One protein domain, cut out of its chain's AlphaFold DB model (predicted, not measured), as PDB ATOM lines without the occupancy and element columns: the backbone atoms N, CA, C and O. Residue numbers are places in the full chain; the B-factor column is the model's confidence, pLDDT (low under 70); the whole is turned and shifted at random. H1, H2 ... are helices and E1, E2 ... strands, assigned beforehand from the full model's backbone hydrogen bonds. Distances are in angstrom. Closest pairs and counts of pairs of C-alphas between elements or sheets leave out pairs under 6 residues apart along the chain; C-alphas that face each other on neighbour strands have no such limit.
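Overview. This is residues 392 to 498 of the 1066 residues of the protein "Rhs element Vgr protein" of Caballeronia udeis (UniProt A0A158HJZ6). A strongly twisted, curled sheet of five strands, E6 E5 E4 E1 E7, partly wraps round the short two-strand hairpin E2 and E3, and together they make a small sandwich with crossed strands. The short helix H1 bridges the gap between E5 and the hairpin at one side, while the long link between E1 and E2 reaches out as a loop to Asn 408 at one end of the longest axis. The printed part has 107 residues, with seven named strands and one named helix in the order E1 E2 E3 E4 E5 H1 E6 E7, and the neighbour strands in both sheets are antiparallel. The class is mostly strand, though under half of the residues are in named elements. The whole is compact, with a radius of gyration of the C-alphas of 13.2 A, and its outline is elongated, spanning 40 by 25 by 24 A.

Along the chain. In the largest sheet, E5 is the longest strand, residues 452 to 460, 20.1 A from first to last C-alpha. E4, residues 440 to 447, measures 19.2 A. E1 is residues 392 to 395, with C-alpha 392 at (-41.891, 46.366, -24.807), and measures 10.2 A. E7, residues 493 to 497, is 13.0 A long and ends with C-alpha 497 at (-41.539, 43.658, -29.703). E6 is residues 481 to 483, 7.0 A. In the other sheet, E2 is residues 419 to 423, 13.3 A, and E3 is residues 431 to 436, 14.3 A, beginning at C-alpha 431 (-35.992, 51.119, -4.279). H1 is residues 475 to 479, 7.9 A.

Arrangement. In the sheet of five, the edge strands are E6 and E7. From edge to edge the strands' lines turn by 109 degrees and the way across turns by 89 degrees. E4 bends by 73 degrees at residue 444, and E5 bends by 76 degrees at residue 456. E4 and E5 form a hairpin, with N 442 and O 457 2.9 A apart, within hydrogen-bond range. E6 is antiparallel to E5, with N 482 and O 453 at 2.9 A. E1 is antiparallel to E4, with N 393 and O 441 at 2.8 A, and to E7, with N 394 and O 494 at 2.9 A. The hairpin E2 and E3 has N 422 and O 433 at 2.9 A, and its strands' directions are 153 degrees apart. The two sheets form a sandwich, two sheets face to face, the facing parts 9.8 A centre to centre and the strands of the one at 48 degrees to those of the other. Between the sheets, E2 and E6 have 8 pairs of C-alphas within 8 A, the closest being Arg 423 and Trp 481, 4.9 A. E3 and E6 are near each other, while E2 and E5 are apart. H1 is on the sheet of five but only grazes it, with its residues 477 to 479. The closest C-alphas of H1 and E5 are those of Thr 479 and Ile 455, 4.8 A, and those of H1 and E3 are Ala 477 and Leu 432, 5.1 A. In H1, 0 of 1 O i to N i+4 pairs and 2 of 2 O i to N i+3 pairs are within hydrogen-bond range.

Size, cuts and confidence. The two C-alphas farthest apart are those of Asn 408 and Leu 497, 42.5 A. The printed part has no cut. The links E1 to E2, residues 396 to 418, and E5 to H1, residues 461 to 474, are long. Between E6 and E7, residues 486 to 487 pair with residues 490 to 491, antiparallel. The mean pLDDT of the printed part is 86.5, and the model's confidence is under 70 at residues 409 to 410 and 461.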
ATOM      1  N   ALA A 392     -42.393  46.587 -26.157       88.00
ATOM      2  CA  ALA A 392     -41.891  46.366 -24.807       88.00
ATOM      3  C   ALA A 392     -40.435  46.854 -24.652       88.00
ATOM      4  O   ALA A 392     -39.804  47.345 -25.595       88.00
ATOM      5  N   TYR A 393     -39.904  46.754 -23.437       90.31
ATOM      6  CA  TYR A 393     -38.521  47.082 -23.096       90.31
ATOM      7  C   TYR A 393     -37.842  45.875 -22.457       90.31
ATOM      8  O   TYR A 393     -38.375  45.318 -21.504       90.31
ATOM      9  N   GLU A 394     -36.661  45.514 -22.954       91.56
ATOM     10  CA  GLU A 394     -35.826  44.437 -22.413       91.56
ATOM     11  C   GLU A 394     -34.642  45.034 -21.643       91.56
ATOM     12  O   GLU A 394     -33.985  45.962 -22.133       91.56
ATOM     13  N   ILE A 395     -34.374  44.517 -20.443       92.88
ATOM     14  CA  ILE A 395     -33.280  44.958 -19.566       92.88
ATOM     15  C   ILE A 395     -31.956  44.346 -20.030       92.88
ATOM     16  O   ILE A 395     -31.843  43.135 -20.183       92.88
ATOM     17  N   LEU A 396     -30.947  45.191 -20.232       92.50
ATOM     18  CA  LEU A 396     -29.654  44.811 -20.807       92.50
ATOM     19  C   LEU A 396     -28.606  44.468 -19.738       92.50
ATOM     20  O   LEU A 396     -28.648  45.001 -18.631       92.50
ATOM     21  N   ASP A 397     -27.579  43.706 -20.121       89.69
ATOM     22  CA  ASP A 397     -26.412  43.323 -19.298       89.69
ATOM     23  C   ASP A 397     -25.632  44.521 -18.712       89.69
ATOM     24  O   ASP A 397     -24.819  44.396 -17.795       89.69
ATOM     25  N   SER A 398     -25.850  45.710 -19.276       89.81
ATOM     26  CA  SER A 398     -25.346  47.002 -18.802       89.81
ATOM     27  C   SER A 398     -26.056  47.534 -17.556       89.81
ATOM     28  O   SER A 398     -25.513  48.434 -16.915       89.81
ATOM     29  N   ALA A 399     -27.234  47.014 -17.209       91.19
ATOM     30  CA  ALA A 399     -27.891  47.270 -15.936       91.19
ATOM     31  C   ALA A 399     -27.222  46.410 -14.852       91.19
ATOM     32  O   ALA A 399     -27.313  45.182 -14.877       91.19
ATOM     33  N   VAL A 400     -26.496  47.056 -13.937       90.81
ATOM     34  CA  VAL A 400     -25.599  46.394 -12.970       90.81
ATOM     35  C   VAL A 400     -25.950  46.689 -11.507       90.81
ATOM     36  O   VAL A 400     -25.103  46.562 -10.619       90.81
ATOM     37  N   ASP A 401     -27.200  47.070 -11.232       90.19
ATOM     38  CA  ASP A 401     -27.695  47.208  -9.865       90.19
ATOM     39  C   ASP A 401     -27.684  45.855  -9.141       90.19
ATOM     40  O   ASP A 401     -28.016  44.822  -9.720       90.19
ATOM     41  N   ARG A 402     -27.345  45.876  -7.846       89.69
ATOM     42  CA  ARG A 402     -27.314  44.702  -6.959       89.69
ATOM     43  C   ARG A 402     -28.057  44.977  -5.644       89.69
ATOM     44  O   ARG A 402     -28.121  46.145  -5.236       89.69
ATOM     45  N   PRO A 403     -28.588  43.940  -4.965       89.25
ATOM     46  CA  PRO A 403     -29.122  44.056  -3.611       89.25
ATOM     47  C   PRO A 403     -28.080  44.584  -2.621       89.25
ATOM     48  O   PRO A 403     -26.885  44.312  -2.745       89.25
ATOM     49  N   GLU A 404     -28.528  45.298  -1.596       87.56
ATOM     50  CA  GLU A 404     -27.668  45.713  -0.488       87.56
ATOM     51  C   GLU A 404     -27.476  44.561   0.516       87.56
ATOM     52  O   GLU A 404     -28.383  43.761   0.758       87.56
ATOM     53  N   ALA A 405     -26.287  44.453   1.114       83.12
ATOM     54  CA  ALA A 405     -26.009  43.430   2.124       83.12
ATOM     55  C   ALA A 405     -26.803  43.692   3.418       83.12
ATOM     56  O   ALA A 405     -27.050  44.839   3.804       83.12
ATOM     57  N   ASN A 406     -27.194  42.629   4.118       80.69
ATOM     58  CA  ASN A 406     -28.029  42.741   5.308       80.69
ATOM     59  C   ASN A 406     -27.185  42.722   6.588       80.69
ATOM     60  O   ASN A 406     -26.935  41.678   7.190       80.69
ATOM     61  N   ALA A 407     -26.763  43.913   7.020       71.75
ATOM     62  CA  ALA A 407     -25.935  44.105   8.212       71.75
ATOM     63  C   ALA A 407     -26.577  43.599   9.524       71.75
ATOM     64  O   ALA A 407     -25.858  43.361  10.491       71.75
ATOM     65  N   ASN A 408     -27.904  43.411   9.563       71.25
ATOM     66  CA  ASN A 408     -28.623  42.940  10.751       71.25
ATOM     67  C   ASN A 408     -28.721  41.406  10.835       71.25
ATOM     68  O   ASN A 408     -28.914  40.873  11.925       71.25
ATOM     69  N   THR A 409     -28.605  40.694   9.708       67.69
ATOM     70  CA  THR A 409     -28.682  39.219   9.646       67.69
ATOM     71  C   THR A 409     -27.368  38.553   9.231       67.69
ATOM     72  O   THR A 409     -27.248  37.335   9.323       67.69
ATOM     73  N   GLY A 410     -26.379  39.330   8.775       69.62
ATOM     74  CA  GLY A 410     -25.092  38.832   8.284       69.62
ATOM     75  C   GLY A 410     -25.132  38.267   6.859       69.62
ATOM     76  O   GLY A 410     -24.124  37.742   6.390       69.62
ATOM     77  N   ILE A 411     -26.267  38.367   6.158       74.31
ATOM     78  CA  ILE A 411     -26.426  37.834   4.799       74.31
ATOM     79  C   ILE A 411     -25.764  38.787   3.791       74.31
ATOM     80  O   ILE A 411     -26.148  39.954   3.665       74.31
ATOM     81  N   ALA A 412     -24.769  38.278   3.062       77.44
ATOM     82  CA  ALA A 412     -24.105  38.995   1.975       77.44
ATOM     83  C   ALA A 412     -25.027  39.166   0.752       77.44
ATOM     84  O   ALA A 412     -25.929  38.362   0.522       77.44
ATOM     85  N   ALA A 413     -24.781  40.201  -0.055       77.88
ATOM     86  CA  ALA A 413     -25.472  40.385  -1.330       77.88
ATOM     87  C   ALA A 413     -25.060  39.279  -2.330       77.88
ATOM     88  O   ALA A 413     -23.859  39.120  -2.561       77.88
ATOM     89  N   PRO A 414     -26.000  38.522  -2.932       80.31
ATOM     90  CA  PRO A 414     -25.652  37.483  -3.901       80.31
ATOM     91  C   PRO A 414     -25.055  38.083  -5.178       80.31
ATOM     92  O   PRO A 414     -25.689  38.909  -5.831       80.31
ATOM     93  N   GLU A 415     -23.855  37.650  -5.578       77.44
ATOM     94  CA  GLU A 415     -23.156  38.231  -6.741       77.44
ATOM     95  C   GLU A 415     -23.870  37.997  -8.080       77.44
ATOM     96  O   GLU A 415     -23.648  38.748  -9.028       77.44
ATOM     97  N   GLN A 416     -24.739  36.983  -8.131       80.31
ATOM     98  CA  GLN A 416     -25.573  36.621  -9.281       80.31
ATOM     99  C   GLN A 416     -26.858  37.463  -9.394       80.31
ATOM    100  O   GLN A 416     -27.468  37.487 -10.456       80.31
ATOM    101  N   GLN A 417     -27.282  38.164  -8.333       86.81
ATOM    102  CA  GLN A 417     -28.480  39.010  -8.373       86.81
ATOM    103  C   GLN A 417     -28.118  40.395  -8.921       86.81
ATOM    104  O   GLN A 417     -27.749  41.304  -8.174       86.81
ATOM    105  N   VAL A 418     -28.188  40.526 -10.247       89.69
ATOM    106  CA  VAL A 418     -27.795  41.722 -11.008       89.69
ATOM    107  C   VAL A 418     -28.926  42.150 -11.950       89.69
ATOM    108  O   VAL A 418     -29.588  41.301 -12.547       89.69
ATOM    109  N   GLY A 419     -29.157  43.457 -12.099       91.69
ATOM    110  CA  GLY A 419     -30.165  43.975 -13.026       91.69
ATOM    111  C   GLY A 419     -30.436  45.474 -12.895       91.69
ATOM    112  O   GLY A 419     -29.500  46.259 -12.761       91.69
ATOM    113  N   LEU A 420     -31.711  45.883 -12.947       94.12
ATOM    114  CA  LEU A 420     -32.142  47.293 -12.916       94.12
ATOM    115  C   LEU A 420     -33.115  47.586 -11.763       94.12
ATOM    116  O   LEU A 420     -34.130  46.906 -11.602       94.12
ATOM    117  N   ARG A 421     -32.855  48.637 -10.978       93.44
ATOM    118  CA  ARG A 421     -33.710  49.056  -9.853       93.44
ATOM    119  C   ARG A 421     -35.071  49.594 -10.289       93.44
ATOM    120  O   ARG A 421     -35.168  50.573 -11.031       93.44
ATOM    121  N   VAL A 422     -36.119  49.062  -9.664       93.62
ATOM    122  CA  VAL A 422     -37.470  49.634  -9.668       93.62
ATOM    123  C   VAL A 422     -37.656  50.538  -8.451       93.62
ATOM    124  O   VAL A 422     -37.236  50.202  -7.341       93.62
ATOM    125  N   ARG A 423     -38.306  51.691  -8.630       93.38
ATOM    126  CA  ARG A 423     -38.534  52.690  -7.573       93.38
ATOM    127  C   ARG A 423     -39.998  53.083  -7.423       93.38
ATOM    128  O   ARG A 423     -40.733  53.149  -8.402       93.38
ATOM    129  N   ALA A 424     -40.395  53.479  -6.215       90.31
ATOM    130  CA  ALA A 424     -41.728  54.038  -5.960       90.31
ATOM    131  C   ALA A 424     -41.999  55.348  -6.734       90.31
ATOM    132  O   ALA A 424     -43.142  55.673  -7.048       90.31
ATOM    133  N   ALA A 425     -40.943  56.104  -7.057       89.38
ATOM    134  CA  ALA A 425     -41.014  57.349  -7.817       89.38
ATOM    135  C   ALA A 425     -39.691  57.635  -8.567       89.38
ATOM    136  O   ALA A 425     -38.620  57.248  -8.080       89.38
ATOM    137  N   PRO A 426     -39.725  58.370  -9.698       88.50
ATOM    138  CA  PRO A 426     -38.534  58.789 -10.441       88.50
ATOM    139  C   PRO A 426     -37.489  59.532  -9.596       88.50
ATOM    140  O   PRO A 426     -37.834  60.287  -8.685       88.50
ATOM    141  N   ARG A 427     -36.205  59.370  -9.952       78.44
ATOM    142  CA  ARG A 427     -34.995  59.984  -9.346       78.44
ATOM    143  C   ARG A 427     -34.728  59.725  -7.855       78.44
ATOM    144  O   ARG A 427     -33.583  59.464  -7.505       78.44
ATOM    145  N   ARG A 428     -35.717  59.881  -6.970       77.94
ATOM    146  CA  ARG A 428     -35.555  59.860  -5.499       77.94
ATOM    147  C   ARG A 428     -36.531  58.933  -4.768       77.94
ATOM    148  O   ARG A 428     -36.540  58.927  -3.542       77.94
ATOM    149  N   GLY A 429     -37.338  58.151  -5.484       83.31
ATOM    150  CA  GLY A 429     -38.149  57.113  -4.855       83.31
ATOM    151  C   GLY A 429     -37.288  56.024  -4.209       83.31
ATOM    152  O   GLY A 429     -36.214  55.676  -4.719       83.31
ATOM    153  N   GLN A 430     -37.800  55.473  -3.106       89.69
ATOM    154  CA  GLN A 430     -37.295  54.249  -2.490       89.69
ATOM    155  C   GLN A 430     -37.207  53.130  -3.536       89.69
ATOM    156  O   GLN A 430     -38.080  53.027  -4.402       89.69
ATOM    157  N   ILE A 431     -36.150  52.322  -3.458       91.19
ATOM    158  CA  ILE A 431     -35.992  51.119  -4.279       91.19
ATOM    159  C   ILE A 431     -36.974  50.071  -3.746       91.19
ATOM    160  O   ILE A 431     -36.946  49.761  -2.556       91.19
ATOM    161  N   LEU A 432     -37.836  49.559  -4.619       91.12
ATOM    162  CA  LEU A 432     -38.815  48.522  -4.286       91.12
ATOM    163  C   LEU A 432     -38.293  47.122  -4.631       91.12
ATOM    164  O   LEU A 432     -38.593  46.162  -3.932       91.12
ATOM    165  N   ALA A 433     -37.510  47.026  -5.707       93.25
ATOM    166  CA  ALA A 433     -37.041  45.780  -6.301       93.25
ATOM    167  C   ALA A 433     -35.852  46.021  -7.246       93.25
ATOM    168  O   ALA A 433     -35.550  47.167  -7.597       93.25
ATOM    169  N   ILE A 434     -35.231  44.936  -7.707       92.75
ATOM    170  CA  ILE A 434     -34.320  44.903  -8.858       92.75
ATOM    171  C   ILE A 434     -34.852  43.849  -9.836       92.75
ATOM    172  O   ILE A 434     -35.063  42.700  -9.454       92.75
ATOM    173  N   LEU A 435     -35.096  44.239 -11.086       93.75
ATOM    174  CA  LEU A 435     -35.510  43.321 -12.150       93.75
ATOM    175  C   LEU A 435     -34.272  42.696 -12.806       93.75
ATOM    176  O   LEU A 435     -33.360  43.463 -13.127       93.75
ATOM    177  N   PRO A 436     -34.225  41.369 -13.029       93.12
ATOM    178  CA  PRO A 436     -33.086  40.702 -13.659       93.12
ATOM    179  C   PRO A 436     -32.734  41.243 -15.051       93.12
ATOM    180  O   PRO A 436     -33.589  41.766 -15.774       93.12
ATOM    181  N   GLN A 437     -31.484  41.036 -15.461       93.00
ATOM    182  CA  GLN A 437     -31.073  41.151 -16.866       93.00
ATOM    183  C   GLN A 437     -31.912  40.194 -17.743       93.00
ATOM    184  O   GLN A 437     -32.345  39.142 -17.276       93.00
ATOM    185  N   GLY A 438     -32.215  40.589 -18.981       87.75
ATOM    186  CA  GLY A 438     -33.101  39.858 -19.900       87.75
ATOM    187  C   GLY A 438     -34.610  40.050 -19.672       87.75
ATOM    188  O   GLY A 438     -35.396  39.685 -20.538       87.75
ATOM    189  N   THR A 439     -35.047  40.655 -18.558       92.00
ATOM    190  CA  THR A 439     -36.484  40.877 -18.279       92.00
ATOM    191  C   THR A 439     -37.133  41.786 -19.329       92.00
ATOM    192  O   THR A 439     -36.638  42.891 -19.563       92.00
ATOM    193  N   ARG A 440     -38.270  41.364 -19.900       91.19
ATOM    194  CA  ARG A 440     -39.115  42.133 -20.829       91.19
ATOM    195  C   ARG A 440     -40.348  42.685 -20.116       91.19
ATOM    196  O   ARG A 440     -40.999  41.992 -19.336       91.19
ATOM    197  N   LEU A 441     -40.677  43.954 -20.359       91.38
ATOM    198  CA  LEU A 441     -41.781  44.643 -19.680       91.38
ATOM    199  C   LEU A 441     -42.429  45.750 -20.524       91.38
ATOM    200  O   LEU A 441     -41.779  46.403 -21.346       91.38
ATOM    201  N   ARG A 442     -43.711  46.022 -20.267       89.69
ATOM    202  CA  ARG A 442     -44.474  47.125 -20.875       89.69
ATOM    203  C   ARG A 442     -44.434  48.375 -20.008       89.69
ATOM    204  O   ARG A 442     -44.581  48.325 -18.786       89.69
ATOM    205  N   ILE A 443     -44.286  49.530 -20.661       88.75
ATOM    206  CA  ILE A 443     -44.194  50.845 -20.013       88.75
ATOM    207  C   ILE A 443     -45.357  51.734 -20.443       88.75
ATOM    208  O   ILE A 443     -45.502  52.033 -21.627       88.75
ATOM    209  N   GLY A 444     -46.119  52.213 -19.460       86.12
ATOM    210  CA  GLY A 444     -47.235  53.140 -19.649       86.12
ATOM    211  C   GLY A 444     -46.794  54.599 -19.553       86.12
ATOM    212  O   GLY A 444     -46.398  55.209 -20.544       86.12
ATOM    213  N   GLU A 445     -46.869  55.181 -18.352       88.12
ATOM    214  CA  GLU A 445     -46.479  56.579 -18.118       88.12
ATOM    215  C   GLU A 445     -44.966  56.763 -18.342       88.12
ATOM    216  O   GLU A 445     -44.147  56.137 -17.665       88.12
ATOM    217  N   LYS A 446     -44.583  57.645 -19.275       88.44
ATOM    218  CA  LYS A 446     -43.183  57.989 -19.579       88.44
ATOM    219  C   LYS A 446     -42.910  59.453 -19.241       88.44
ATOM    220  O   LYS A 446     -43.667  60.341 -19.623       88.44
ATOM    221  N   LYS A 447     -41.799  59.719 -18.551       86.94
ATOM    222  CA  LYS A 447     -41.296  61.070 -18.242       86.94
ATOM    223  C   LYS A 447     -40.041  61.331 -19.053       86.94
ATOM    224  O   LYS A 447     -38.929  61.253 -18.541       86.94
ATOM    225  N   GLU A 448     -40.240  61.633 -20.333       77.69
ATOM    226  CA  GLU A 448     -39.187  61.749 -21.352       77.69
ATOM    227  C   GLU A 448     -38.039  62.677 -20.933       77.69
ATOM    228  O   GLU A 448     -36.877  62.298 -21.030       77.69
ATOM    229  N   LYS A 449     -38.356  63.850 -20.363       78.19
ATOM    230  CA  LYS A 449     -37.368  64.835 -19.872       78.19
ATOM    231  C   LYS A 449     -36.428  64.302 -18.785       78.19
ATOM    232  O   LYS A 449     -35.340  64.841 -18.606       78.19
ATOM    233  N   ASP A 450     -36.853  63.270 -18.062       81.81
ATOM    234  CA  ASP A 450     -36.109  62.669 -16.956       81.81
ATOM    235  C   ASP A 450     -35.615  61.244 -17.277       81.81
ATOM    236  O   ASP A 450     -34.837  60.695 -16.498       81.81
ATOM    237  N   LEU A 451     -36.048  60.671 -18.409       91.12
ATOM    238  CA  LEU A 451     -35.811  59.290 -18.850       91.12
ATOM    239  C   LEU A 451     -36.295  58.225 -17.846       91.12
ATOM    240  O   LEU A 451     -35.584  57.266 -17.565       91.12
ATOM    241  N   TRP A 452     -37.515  58.367 -17.312       93.31
ATOM    242  CA  TRP A 452     -38.160  57.341 -16.469       93.31
ATOM    243  C   TRP A 452     -39.448  56.808 -17.095       93.31
ATOM    244  O   TRP A 452     -40.207  57.571 -17.695       93.31
ATOM    245  N   GLY A 453     -39.719  55.518 -16.903       92.19
ATOM    246  CA  GLY A 453     -40.958  54.857 -17.313       92.19
ATOM    247  C   GLY A 453     -41.594  54.081 -16.166       92.19
ATOM    248  O   GLY A 453     -40.877  53.462 -15.380       92.19
ATOM    249  N   LYS A 454     -42.924  54.117 -16.060       93.56
ATOM    250  CA  LYS A 454     -43.680  53.291 -15.114       93.56
ATOM    251  C   LYS A 454     -44.042  51.954 -15.756       93.56
ATOM    252  O   LYS A 454     -44.657  51.939 -16.826       93.56
ATOM    253  N   ILE A 455     -43.695  50.860 -15.084       92.50
ATOM    254  CA  ILE A 455     -44.076  49.504 -15.477       92.50
ATOM    255  C   ILE A 455     -45.605  49.388 -15.411       92.50
ATOM    256  O   ILE A 455     -46.229  49.777 -14.421       92.50
ATOM    257  N   VAL A 456     -46.201  48.871 -16.480       89.62
ATOM    258  CA  VAL A 456     -47.604  48.426 -16.513       89.62
ATOM    259  C   VAL A 456     -47.678  46.937 -16.199       89.62
ATOM    260  O   VAL A 456     -48.541  46.515 -15.439       89.62
ATOM    261  N   GLU A 457     -46.757  46.170 -16.775       89.00
ATOM    262  CA  GLU A 457     -46.767  44.713 -16.812       89.00
ATOM    263  C   GLU A 457     -45.342  44.216 -17.087       89.00
ATOM    264  O   GLU A 457     -44.590  44.879 -17.808       89.00
ATOM    265  N   ILE A 458     -44.969  43.077 -16.504       89.25
ATOM    266  CA  ILE A 458     -43.728  42.353 -16.807       89.25
ATOM    267  C   ILE A 458     -44.157  41.151 -17.649       89.25
ATOM    268  O   ILE A 458     -45.007  40.384 -17.204       89.25
ATOM    269  N   GLU A 459     -43.625  41.033 -18.863       85.25
ATOM    270  CA  GLU A 459     -44.040  40.025 -19.848       85.25
ATOM    271  C   GLU A 459     -43.274  38.713 -19.650       85.25
ATOM    272  O   GLU A 459     -43.868  37.638 -19.608       85.25
ATOM    273  N   SER A 460     -41.954  38.814 -19.480       83.19
ATOM    274  CA  SER A 460     -41.044  37.685 -19.278       83.19
ATOM    275  C   SER A 460     -39.781  38.135 -18.531       83.19
ATOM    276  O   SER A 460     -39.505  39.329 -18.408       83.19
ATOM    277  N   GLY A 461     -39.021  37.187 -17.980       69.31
ATOM    278  CA  GLY A 461     -37.861  37.453 -17.117       69.31
ATOM    279  C   GLY A 461     -37.939  36.722 -15.777       69.31
ATOM    280  O   GLY A 461     -39.009  36.290 -15.351       69.31
ATOM    281  N   GLY A 462     -36.785  36.554 -15.127       73.25
ATOM    282  CA  GLY A 462     -36.659  35.791 -13.882       73.25
ATOM    283  C   GLY A 462     -37.303  36.450 -12.655       73.25
ATOM    284  O   GLY A 462     -37.806  37.574 -12.707       73.25
ATOM    285  N   GLU A 463     -37.254  35.750 -11.516       84.56
ATOM    286  CA  GLU A 463     -37.816  36.251 -10.257       84.56
ATOM    287  C   GLU A 463     -37.211  37.606  -9.852       84.56
ATOM    288  O   GLU A 463     -36.000  37.825  -9.894       84.56
ATOM    289  N   VAL A 464     -38.087  38.525  -9.444       89.00
ATOM    290  CA  VAL A 464     -37.740  39.897  -9.073       89.00
ATOM    291  C   VAL A 464     -36.938  39.910  -7.768       89.00
ATOM    292  O   VAL A 464     -37.423  39.457  -6.733       89.00
ATOM    293  N   TYR A 465     -35.727  40.470  -7.784       90.88
ATOM    294  CA  TYR A 465     -34.834  40.449  -6.625       90.88
ATOM    295  C   TYR A 465     -35.191  41.528  -5.585       90.88
ATOM    296  O   TYR A 465     -35.550  42.658  -5.948       90.88
ATOM    297  N   PRO A 466     -35.041  41.236  -4.279       89.38
ATOM    298  CA  PRO A 466     -35.256  42.216  -3.222       89.38
ATOM    299  C   PRO A 466     -34.153  43.287  -3.190       89.38
ATOM    300  O   PRO A 466     -32.999  43.008  -3.516       89.38
ATOM    301  N   PRO A 467     -34.457  44.516  -2.727       87.44
ATOM    302  CA  PRO A 467     -33.464  45.586  -2.614       87.44
ATOM    303  C   PRO A 467     -32.402  45.323  -1.533       87.44
ATOM    304  O   PRO A 467     -31.346  45.951  -1.559       87.44
ATOM    305  N   GLN A 468     -32.656  44.399  -0.599       87.50
ATOM    306  CA  GLN A 468     -31.717  43.963   0.436       87.50
ATOM    307  C   GLN A 468     -31.708  42.432   0.543       87.50
ATOM    308  O   GLN A 468     -32.752  41.785   0.449       87.50
ATOM    309  N   ALA A 469     -30.530  41.852   0.776       82.69
ATOM    310  CA  ALA A 469     -30.338  40.409   0.875       82.69
ATOM    311  C   ALA A 469     -31.234  39.766   1.959       82.69
ATOM    312  O   ALA A 469     -31.238  40.181   3.123       82.69
ATOM    313  N   GLY A 470     -31.997  38.741   1.567       73.25
ATOM    314  CA  GLY A 470     -32.922  38.019   2.449       73.25
ATOM    315  C   GLY A 470     -34.230  38.751   2.791       73.25
ATOM    316  O   GLY A 470     -34.958  38.279   3.660       73.25
ATOM    317  N   ALA A 471     -34.534  39.888   2.152       82.31
ATOM    318  CA  ALA A 471     -35.837  40.550   2.271       82.31
ATOM    319  C   ALA A 471     -36.863  40.008   1.250       82.31
ATOM    320  O   ALA A 471     -36.508  39.309   0.304       82.31
ATOM    321  N   TYR A 472     -38.138  40.353   1.439       82.56
ATOM    322  CA  TYR A 472     -39.251  39.997   0.547       82.56
ATOM    323  C   TYR A 472     -39.599  41.153  -0.409       82.56
ATOM    324  O   TYR A 472     -39.483  42.320  -0.032       82.56
ATOM    325  N   VAL A 473     -40.052  40.831  -1.627       84.81
ATOM    326  CA  VAL A 473     -40.548  41.800  -2.621       84.81
ATOM    327  C   VAL A 473     -42.071  41.873  -2.549       84.81
ATOM    328  O   VAL A 473     -42.750  40.878  -2.785       84.81
ATOM    329  N   ALA A 474     -42.611  43.055  -2.255       81.69
ATOM    330  CA  ALA A 474     -44.050  43.305  -2.298       81.69
ATOM    331  C   ALA A 474     -44.561  43.436  -3.748       81.69
ATOM    332  O   ALA A 474     -43.846  43.919  -4.623       81.69
ATOM    333  N   ASP A 475     -45.808  43.029  -4.011       78.31
ATOM    334  CA  ASP A 475     -46.367  42.997  -5.373       78.31
ATOM    335  C   ASP A 475     -46.453  44.372  -6.059       78.31
ATOM    336  O   ASP A 475     -46.357  44.452  -7.284       78.31
ATOM    337  N   ASP A 476     -46.572  45.468  -5.303       79.19
ATOM    338  CA  ASP A 476     -46.596  46.826  -5.862       79.19
ATOM    339  C   ASP A 476     -45.273  47.199  -6.556       79.19
ATOM    340  O   ASP A 476     -45.282  47.956  -7.537       79.19
ATOM    341  N   ALA A 477     -44.159  46.582  -6.143       81.00
ATOM    342  CA  ALA A 477     -42.852  46.700  -6.783       81.00
ATOM    343  C   ALA A 477     -42.868  46.318  -8.272       81.00
ATOM    344  O   ALA A 477     -42.106  46.891  -9.048       81.00
ATOM    345  N   LYS A 478     -43.773  45.425  -8.699       85.00
ATOM    346  CA  LYS A 478     -43.939  45.015 -10.106       85.00
ATOM    347  C   LYS A 478     -44.528  46.124 -10.992       85.00
ATOM    348  O   LYS A 478     -44.481  46.017 -12.210       85.00
ATOM    349  N   THR A 479     -45.047  47.205 -10.400       89.56
ATOM    350  CA  THR A 479     -45.689  48.339 -11.103       89.56
ATOM    351  C   THR A 479     -44.959  49.676 -10.908       89.56
ATOM    352  O   THR A 479     -45.505  50.748 -11.176       89.56
ATOM    353  N   GLY A 480     -43.730  49.645 -10.384       90.75
ATOM    354  CA  GLY A 480     -42.962  50.852 -10.081       90.75
ATOM    355  C   GLY A 480     -42.301  51.514 -11.299       90.75
ATOM    356  O   GLY A 480     -42.644  51.276 -12.455       90.75
ATOM    357  N   TRP A 481     -41.342  52.394 -11.026       93.88
ATOM    358  CA  TRP A 481     -40.628  53.207 -12.009       93.88
ATOM    359  C   TRP A 481     -39.215  52.686 -12.276       93.88
ATOM    360  O   TRP A 481     -38.450  52.511 -11.328       93.88
ATOM    361  N   ILE A 482     -38.843  52.545 -13.549       93.88
ATOM    362  CA  ILE A 482     -37.483  52.203 -13.999       93.88
ATOM    363  C   ILE A 482     -36.851  53.325 -14.832       93.88
ATOM    364  O   ILE A 482     -37.544  54.196 -15.374       93.88
ATOM    365  N   PHE A 483     -35.522  53.301 -14.932       93.81
ATOM    366  CA  PHE A 483     -34.738  54.249 -15.720       93.81
ATOM    367  C   PHE A 483     -34.569  53.760 -17.167       93.81
ATOM    368  O   PHE A 483     -34.248  52.601 -17.406       93.81
ATOM    369  N   LEU A 484     -34.775  54.658 -18.132       92.25
ATOM    370  CA  LEU A 484     -34.739  54.392 -19.580       92.25
ATOM    371  C   LEU A 484     -33.550  55.071 -20.274       92.25
ATOM    372  O   LEU A 484     -33.524  55.205 -21.497       92.25
ATOM    373  N   GLY A 485     -32.609  55.590 -19.487       89.12
ATOM    374  CA  GLY A 485     -31.453  56.323 -19.981       89.12
ATOM    375  C   GLY A 485     -30.228  55.440 -20.185       89.12
ATOM    376  O   GLY A 485     -30.301  54.305 -20.659       89.12
ATOM    377  N   LYS A 486     -29.069  56.004 -19.840       91.31
ATOM    378  CA  LYS A 486     -27.771  55.342 -19.940       91.31
ATOM    379  C   LYS A 486     -27.051  55.368 -18.602       91.31
ATOM    380  O   LYS A 486     -26.958  56.426 -17.985       91.31
ATOM    381  N   GLU A 487     -26.469  54.240 -18.222       85.44
ATOM    382  CA  GLU A 487     -25.572  54.111 -17.075       85.44
ATOM    383  C   GLU A 487     -24.183  53.720 -17.583       85.44
ATOM    384  O   GLU A 487     -24.040  52.977 -18.555       85.44
ATOM    385  N   HIS A 488     -23.137  54.330 -17.019       84.69
ATOM    386  CA  HIS A 488     -21.748  54.176 -17.483       84.69
ATOM    387  C   HIS A 488     -21.547  54.370 -19.011       84.69
ATOM    388  O   HIS A 488     -20.619  53.831 -19.608       84.69
ATOM    389  N   GLY A 489     -22.421  55.156 -19.659       82.69
ATOM    390  CA  GLY A 489     -22.412  55.426 -21.104       82.69
ATOM    391  C   GLY A 489     -23.155  54.405 -21.982       82.69
ATOM    392  O   GLY A 489     -23.394  54.692 -23.158       82.69
ATOM    393  N   LYS A 490     -23.584  53.263 -21.431       86.88
ATOM    394  CA  LYS A 490     -24.377  52.231 -22.122       86.88
ATOM    395  C   LYS A 490     -25.876  52.397 -21.811       86.88
ATOM    396  O   LYS A 490     -26.201  52.803 -20.700       86.88
ATOM    397  N   PRO A 491     -26.805  52.120 -22.745       90.75
ATOM    398  CA  PRO A 491     -28.230  52.029 -22.410       90.75
ATOM    399  C   PRO A 491     -28.469  50.883 -21.418       90.75
ATOM    400  O   PRO A 491     -27.789  49.866 -21.507       90.75
ATOM    401  N   VAL A 492     -29.416  51.033 -20.489       92.31
ATOM    402  CA  VAL A 492     -29.801  49.957 -19.540       92.31
ATOM    403  C   VAL A 492     -31.008  49.138 -20.003       92.31
ATOM    404  O   VAL A 492     -31.255  48.055 -19.485       92.31
ATOM    405  N   VAL A 493     -31.726  49.627 -21.016       91.81
ATOM    406  CA  VAL A 493     -32.830  48.929 -21.687       91.81
ATOM    407  C   VAL A 493     -32.725  49.102 -23.204       91.81
ATOM    408  O   VAL A 493     -32.274  50.151 -23.677       91.81
ATOM    409  N   LYS A 494     -33.183  48.108 -23.971       88.69
ATOM    410  CA  LYS A 494     -33.512  48.241 -25.406       88.69
ATOM    411  C   LYS A 494     -35.028  48.160 -25.598       88.69
ATOM    412  O   LYS A 494     -35.734  47.666 -24.727       88.69
ATOM    413  N   GLN A 495     -35.524  48.640 -26.735       86.19
ATOM    414  CA  GLN A 495     -36.933  48.512 -27.111       86.19
ATOM    415  C   GLN A 495     -37.108  47.310 -28.050       86.19
ATOM    416  O   GLN A 495     -36.444  47.241 -29.086       86.19
ATOM    417  N   VAL A 496     -37.989  46.384 -27.677       84.31
ATOM    418  CA  VAL A 496     -38.266  45.109 -28.366       84.31
ATOM    419  C   VAL A 496     -39.741  45.032 -28.775       84.31
ATOM    420  O   VAL A 496     -40.526  45.931 -28.457       84.31
ATOM    421  N   LEU A 497     -40.123  43.990 -29.514       82.25
ATOM    422  CA  LEU A 497     -41.539  43.658 -29.703       82.25
ATOM    423  C   LEU A 497     -42.106  43.081 -28.392       82.25
ATOM    424  O   LEU A 497     -41.370  42.454 -27.638       82.25
ATOM    425  N   SER A 498     -43.384  43.327 -28.105       82.50
ATOM    426  CA  SER A 498     -44.088  42.711 -26.973       82.50
ATOM    427  C   SER A 498     -44.234  41.202 -27.183       82.50
ATOM    428  O   SER A 498     -44.710  40.775 -28.239       82.50
TER     429      SER A 498